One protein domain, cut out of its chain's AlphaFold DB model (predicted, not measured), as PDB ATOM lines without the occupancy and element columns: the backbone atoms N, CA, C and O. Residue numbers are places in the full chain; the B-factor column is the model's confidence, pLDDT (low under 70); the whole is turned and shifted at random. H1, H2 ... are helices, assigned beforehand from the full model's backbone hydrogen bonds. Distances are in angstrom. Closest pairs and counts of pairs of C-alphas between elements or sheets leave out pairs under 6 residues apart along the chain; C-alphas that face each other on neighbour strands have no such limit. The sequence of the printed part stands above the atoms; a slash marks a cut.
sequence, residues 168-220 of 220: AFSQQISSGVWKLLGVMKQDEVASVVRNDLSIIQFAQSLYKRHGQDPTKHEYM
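What this domain is: This is residues 168 to 220 of the 220 residues of an uncharacterized protein of Scophthalmus maximus (UniProt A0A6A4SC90). The long helix H3 is a beam with two antiparallel legs, H2 making a corner at its first end and H1 standing farther along, while small H4 folds back under its last end. The printed part has 53 residues, with four named helices in numerical order and no named strand: all helix, compact, radius of gyration of the C-alphas 10.9 A, spans 31 by 21 by 16 A.

How they stand to each other: H1, residues 175 to 183, touches residues 203 to 207 alone of the hub H3, residues 197 to 210; the closest C-alphas, of Val 177 and Gln 204, are 6.2 A apart. H3 and H4, residues 214 to 219, form a hairpin at 30 degrees, closest at C-alphas 210 and 216, 6.0 A. Every O i to N i+4 pair is within hydrogen-bond range in H3 and H2, residues 188 to 195; H1 has 4 of 5, H4 0 of 2, with 1 of 3 O i to N i+3.

Where its parts are: H1 begins at C-alpha 175 (28.475, 69.820, 138.400); H3 spans 20.0 A; H4 ends at C-alpha 219 (16.531, 82.166, 138.744).

The domain as a whole: The printed part has no cut; residues 168 to 173 and 219 to 220 are under pLDDT 70.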
ATOM      1  N   ALA A 168      19.406  58.615 140.997       57.31
ATOM      2  CA  ALA A 168      19.305  57.916 139.715       57.31
ATOM      3  C   ALA A 168      19.743  58.777 138.510       57.31
ATOM      4  O   ALA A 168      20.083  58.247 137.455       57.31
ATOM      5  N   PHE A 169      19.796  60.100 138.682       52.62
ATOM      6  CA  PHE A 169      20.101  61.072 137.638       52.62
ATOM      7  C   PHE A 169      21.537  61.602 137.688       52.62
ATOM      8  O   PHE A 169      21.894  62.476 136.902       52.62
ATOM      9  N   SER A 170      22.405  61.092 138.570       53.47
ATOM     10  CA  SER A 170      23.724  61.698 138.800       53.47
ATOM     11  C   SER A 170      24.687  61.696 137.630       53.47
ATOM     12  O   SER A 170      25.515  62.602 137.542       53.47
ATOM     13  N   GLN A 171      24.524  60.770 136.688       52.06
ATOM     14  CA  GLN A 171      25.285  60.776 135.439       52.06
ATOM     15  C   GLN A 171      24.784  61.815 134.424       52.06
ATOM     16  O   GLN A 171      25.521  62.155 133.504       52.06
ATOM     17  N   GLN A 172      23.565  62.333 134.588       58.94
ATOM     18  CA  GLN A 172      22.958  63.315 133.688       58.94
ATOM     19  C   GLN A 172      23.013  64.746 134.231       58.94
ATOM     20  O   GLN A 172      22.654  65.655 133.498       58.94
ATOM     21  N   ILE A 173      23.430  64.968 135.483       68.25
ATOM     22  CA  ILE A 173      23.375  66.279 136.147       68.25
ATOM     23  C   ILE A 173      24.724  67.003 136.067       68.25
ATOM     24  O   ILE A 173      25.765  66.457 136.438       68.25
ATOM     25  N   SER A 174      24.708  68.269 135.638       75.69
ATOM     26  CA  SER A 174      25.906  69.114 135.605       75.69
ATOM     27  C   SER A 174      26.472  69.385 137.010       75.69
ATOM     28  O   SER A 174      25.744  69.478 137.999       75.69
ATOM     29  N   SER A 175      27.794  69.563 137.117       73.00
ATOM     30  CA  SER A 175      28.475  69.820 138.400       73.00
ATOM     31  C   SER A 175      27.951  71.059 139.139       73.00
ATOM     32  O   SER A 175      28.016  71.124 140.367       73.00
ATOM     33  N   GLY A 176      27.423  72.035 138.404       77.56
ATOM     34  CA  GLY A 176      26.853  73.257 138.951       77.56
ATOM     35  C   GLY A 176      25.463  73.076 139.558       77.56
ATOM     36  O   GLY A 176      25.256  73.452 140.712       77.56
ATOM     37  N   VAL A 177      24.558  72.381 138.861       81.38
ATOM     38  CA  VAL A 177      23.269  71.949 139.441       81.38
ATOM     39  C   VAL A 177      23.508  71.064 140.659       81.38
ATOM     40  O   VAL A 177      22.787  71.139 141.652       81.38
ATOM     41  N   TRP A 178      24.585  70.279 140.638       76.00
ATOM     42  CA  TRP A 178      24.959  69.479 141.791       76.00
ATOM     43  C   TRP A 178      25.299  70.296 143.035       76.00
ATOM     44  O   TRP A 178      24.913  69.918 144.145       76.00
ATOM     45  N   LYS A 179      26.009  71.413 142.866       79.75
ATOM     46  CA  LYS A 179      26.295  72.333 143.970       79.75
ATOM     47  C   LYS A 179      25.005  72.945 144.513       79.75
ATOM     48  O   LYS A 179      24.849  72.968 145.730       79.75
ATOM     49  N   LEU A 180      24.080  73.337 143.633       82.69
ATOM     50  CA  LEU A 180      22.774  73.895 144.000       82.69
ATOM     51  C   LEU A 180      21.976  72.926 144.891       82.69
ATOM     52  O   LEU A 180      21.624  73.246 146.025       82.69
ATOM     53  N   LEU A 181      21.809  71.680 144.439       82.44
ATOM     54  CA  LEU A 181      21.106  70.630 145.194       82.44
ATOM     55  C   LEU A 181      21.813  70.250 146.504       82.44
ATOM     56  O   LEU A 181      21.206  69.652 147.397       82.44
ATOM     57  N   GLY A 182      23.109  70.541 146.622       77.44
ATOM     58  CA  GLY A 182      23.910  70.294 147.819       77.44
ATOM     59  C   GLY A 182      23.624  71.257 148.975       77.44
ATOM     60  O   GLY A 182      23.931  70.911 150.116       77.44
ATOM     61  N   VAL A 183      23.035  72.426 148.700       82.44
ATOM     62  CA  VAL A 183      22.674  73.438 149.714       82.44
ATOM     63  C   VAL A 183      21.377  73.074 150.440       82.44
ATOM     64  O   VAL A 183      21.193  73.447 151.597       82.44
ATOM     65  N   MET A 184      20.501  72.303 149.790       83.69
ATOM     66  CA  MET A 184      19.221  71.881 150.359       83.69
ATOM     67  C   MET A 184      19.396  71.155 151.701       83.69
ATOM     68  O   MET A 184      20.359  70.404 151.915       83.69
ATOM     69  N   LYS A 185      18.426  71.326 152.603       83.06
ATOM     70  CA  LYS A 185      18.348  70.536 153.837       83.06
ATOM     71  C   LYS A 185      18.187  69.056 153.484       83.06
ATOM     72  O   LYS A 185      17.480  68.703 152.557       83.06
ATOM     73  N   GLN A 186      18.897  68.177 154.190       76.69
ATOM     74  CA  GLN A 186      18.915  66.743 153.881       76.69
ATOM     75  C   GLN A 186      17.728  66.015 154.516       76.69
ATOM     76  O   GLN A 186      17.898  65.304 155.506       76.69
ATOM     77  N   ASP A 187      16.547  66.219 153.947       80.88
ATOM     78  CA  ASP A 187      15.273  65.647 154.378       80.88
ATOM     79  C   ASP A 187      14.540  64.951 153.218       80.88
ATOM     80  O   ASP A 187      15.097  64.734 152.136       80.88
ATOM     81  N   GLU A 188      13.300  64.536 153.470       82.06
ATOM     82  CA  GLU A 188      12.456  63.851 152.493       82.06
ATOM     83  C   GLU A 188      12.199  64.709 151.254       82.06
ATOM     84  O   GLU A 188      12.236  64.188 150.141       82.06
ATOM     85  N   VAL A 189      12.062  66.031 151.410       86.88
ATOM     86  CA  VAL A 189      11.862  66.955 150.285       86.88
ATOM     87  C   VAL A 189      13.078  66.937 149.364       86.88
ATOM     88  O   VAL A 189      12.945  66.750 148.155       86.88
ATOM     89  N   ALA A 190      14.288  67.041 149.922       84.75
ATOM     90  CA  ALA A 190      15.505  66.939 149.118       84.75
ATOM     91  C   ALA A 190      15.727  65.538 148.529       84.75
ATOM     92  O   ALA A 190      16.459  65.396 147.548       84.75
ATOM     93  N   SER A 191      15.126  64.497 149.109       78.62
ATOM     94  CA  SER A 191      15.097  63.159 148.512       78.62
ATOM     95  C   SER A 191      14.173  63.112 147.297       78.62
ATOM     96  O   SER A 191      14.589  62.627 146.247       78.62
ATOM     97  N   VAL A 192      12.956  63.655 147.404       85.25
ATOM     98  CA  VAL A 192      11.988  63.721 146.296       85.25
ATOM     99  C   VAL A 192      12.566  64.520 145.134       85.25
ATOM    100  O   VAL A 192      12.682  63.994 144.035       85.25
ATOM    101  N   VAL A 193      13.047  65.740 145.392       85.88
ATOM    102  CA  VAL A 193      13.623  66.624 144.363       85.88
ATOM    103  C   VAL A 193      14.780  65.962 143.619       85.88
ATOM    104  O   VAL A 193      14.877  66.054 142.399       85.88
ATOM    105  N   ARG A 194      15.665  65.261 144.334       80.38
ATOM    106  CA  ARG A 194      16.796  64.567 143.704       80.38
ATOM    107  C   ARG A 194      16.382  63.370 142.876       80.38
ATOM    108  O   ARG A 194      17.173  62.960 142.039       80.38
ATOM    109  N   ASN A 195      15.220  62.788 143.130       75.19
ATOM    110  CA  ASN A 195      14.731  61.614 142.419       75.19
ATOM    111  C   ASN A 195      13.600  61.950 141.429       75.19
ATOM    112  O   ASN A 195      13.024  61.037 140.843       75.19
ATOM    113  N   ASP A 196      13.324  63.233 141.190       83.38
ATOM    114  CA  ASP A 196      12.372  63.696 140.186       83.38
ATOM    115  C   ASP A 196      13.106  64.145 138.913       83.38
ATOM    116  O   ASP A 196      13.841  65.136 138.906       83.38
ATOM    117  N   LEU A 197      12.906  63.411 137.816       80.19
ATOM    118  CA  LEU A 197      13.569  63.691 136.542       80.19
ATOM    119  C   LEU A 197      13.224  65.084 135.996       80.19
ATOM    120  O   LEU A 197      14.101  65.762 135.457       80.19
ATOM    121  N   SER A 198      11.971  65.512 136.128       84.00
ATOM    122  CA  SER A 198      11.480  66.769 135.561       84.00
ATOM    123  C   SER A 198      12.088  67.958 136.292       84.00
ATOM    124  O   SER A 198      12.592  68.882 135.652       84.00
ATOM    125  N   ILE A 199      12.126  67.906 137.627       88.69
ATOM    126  CA  ILE A 199      12.762  68.943 138.452       88.69
ATOM    127  C   ILE A 199      14.254  69.035 138.127       88.69
ATOM    128  O   ILE A 199      14.792  70.127 137.935       88.69
ATOM    129  N   ILE A 200      14.924  67.889 138.004       84.94
ATOM    130  CA  ILE A 200      16.343  67.835 137.660       84.94
ATOM    131  C   ILE A 200      16.621  68.421 136.268       84.94
ATOM    132  O   ILE A 200      17.545  69.223 136.113       84.94
ATOM    133  N   GLN A 201      15.854  68.040 135.247       83.25
ATOM    134  CA  GLN A 201      16.019  68.568 133.888       83.25
ATOM    135  C   GLN A 201      15.735  70.069 133.826       83.25
ATOM    136  O   GLN A 201      16.453  70.811 133.150       83.25
ATOM    137  N   PHE A 202      14.734  70.532 134.570       87.19
ATOM    138  CA  PHE A 202      14.413  71.947 134.673       87.19
ATOM    139  C   PHE A 202      15.558  72.743 135.309       87.19
ATOM    140  O   PHE A 202      16.031  73.716 134.717       87.19
ATOM    141  N   ALA A 203      16.092  72.273 136.441       87.56
ATOM    142  CA  ALA A 203      17.250  72.882 137.093       87.56
ATOM    143  C   ALA A 203      18.473  72.933 136.162       87.56
ATOM    144  O   ALA A 203      19.179  73.938 136.113       87.56
ATOM    145  N   GLN A 204      18.708  71.888 135.362       86.75
ATOM    146  CA  GLN A 204      19.765  71.892 134.346       86.75
ATOM    147  C   GLN A 204      19.553  72.922 133.242       86.75
ATOM    148  O   GLN A 204      20.508  73.600 132.856       86.75
ATOM    149  N   SER A 205      18.324  73.060 132.746       87.44
ATOM    150  CA  SER A 205      17.976  74.069 131.744       87.44
ATOM    151  C   SER A 205      18.232  75.482 132.270       87.44
ATOM    152  O   SER A 205      18.894  76.276 131.599       87.44
ATOM    153  N   LEU A 206      17.783  75.776 133.495       87.56
ATOM    154  CA  LEU A 206      18.004  77.071 134.134       87.56
ATOM    155  C   LEU A 206      19.490  77.325 134.381       87.56
ATOM    156  O   LEU A 206      20.018  78.352 133.954       87.56
ATOM    157  N   TYR A 207      20.200  76.364 134.971       86.62
ATOM    158  CA  TYR A 207      21.624  76.504 135.263       86.62
ATOM    159  C   TYR A 207      22.462  76.716 133.995       86.62
ATOM    160  O   TYR A 207      23.399  77.509 133.999       86.62
ATOM    161  N   LYS A 208      22.106  76.073 132.878       84.69
ATOM    162  CA  LYS A 208      22.759  76.310 131.581       84.69
ATOM    163  C   LYS A 208      22.573  77.751 131.088       84.69
ATOM    164  O   LYS A 208      23.455  78.268 130.411       84.69
ATOM    165  N   ARG A 209      21.438  78.385 131.397       83.50
ATOM    166  CA  ARG A 209      21.111  79.750 130.955       83.50
ATOM    167  C   ARG A 209      21.679  80.831 131.871       83.50
ATOM    168  O   ARG A 209      22.056  81.890 131.376       83.50
ATOM    169  N   HIS A 210      21.696  80.596 133.183       84.69
ATOM    170  CA  HIS A 210      21.959  81.650 134.172       84.69
ATOM    171  C   HIS A 210      22.967  81.260 135.261       84.69
ATOM    172  O   HIS A 210      23.445  82.127 135.979       84.69
ATOM    173  N   GLY A 211      23.363  79.990 135.368       75.62
ATOM    174  CA  GLY A 211      24.155  79.477 136.496       75.62
ATOM    175  C   GLY A 211      25.601  79.971 136.595       75.62
ATOM    176  O   GLY A 211      26.279  79.655 137.572       75.62
ATOM    177  N   GLN A 212      26.080  80.719 135.598       76.25
ATOM    178  CA  GLN A 212      27.389  81.387 135.604       76.25
ATOM    179  C   GLN A 212      27.278  82.912 135.746       76.25
ATOM    180  O   GLN A 212      28.306  83.571 135.870       76.25
ATOM    181  N   ASP A 213      26.062  83.467 135.723       78.56
ATOM    182  CA  ASP A 213      25.799  84.902 135.800       78.56
ATOM    183  C   ASP A 213      25.407  85.278 137.240       78.56
ATOM    184  O   ASP A 213      24.294  84.968 137.679       78.56
ATOM    185  N   PRO A 214      26.289  85.954 138.003       71.69
ATOM    186  CA  PRO A 214      26.028  86.289 139.401       71.69
ATOM    187  C   PRO A 214      24.800  87.185 139.588       71.69
ATOM    188  O   PRO A 214      24.190  87.146 140.656       71.69
ATOM    189  N   THR A 215      24.430  87.962 138.564       78.25
ATOM    190  CA  THR A 215      23.306  88.910 138.607       78.25
ATOM    191  C   THR A 215      21.943  88.229 138.492       78.25
ATOM    192  O   THR A 215      20.927  88.836 138.807       78.25
ATOM    193  N   LYS A 216      21.914  86.949 138.102       77.75
ATOM    194  CA  LYS A 216      20.692  86.169 137.858       77.75
ATOM    195  C   LYS A 216      20.425  85.112 138.927       77.75
ATOM    196  O   LYS A 216      19.784  84.100 138.649       77.75
ATOM    197  N   HIS A 217      20.892  85.360 140.153       70.12
ATOM    198  CA  HIS A 217      20.665  84.472 141.297       70.12
ATOM    199  C   HIS A 217      19.181  84.210 141.575       70.12
ATOM    200  O   HIS A 217      18.860  83.145 142.072       70.12
ATOM    201  N   GLU A 218      18.274  85.128 141.230       76.50
ATOM    202  CA  GLU A 218      16.828  84.934 141.427       76.50
ATOM    203  C   GLU A 218      16.239  83.756 140.627       76.50
ATOM    204  O   GLU A 218      15.182  83.239 140.978       76.50
ATOM    205  N   TYR A 219      16.929  83.312 139.569       67.31
ATOM    206  CA  TYR A 219      16.531  82.166 138.744       67.31
ATOM    207  C   TYR A 219      17.230  80.858 139.148       67.31
ATOM    208  O   TYR A 219      17.021  79.842 138.477       67.31
ATOM    209  N   MET A 220      18.101  80.889 140.165       65.88
ATOM    210  CA  MET A 220      18.903  79.758 140.653       65.88
ATOM    211  C   MET A 220      18.431  79.313 142.034       65.88
ATOM    212  O   MET A 220      18.207  78.093 142.186       65.88
TER     213      MET A 220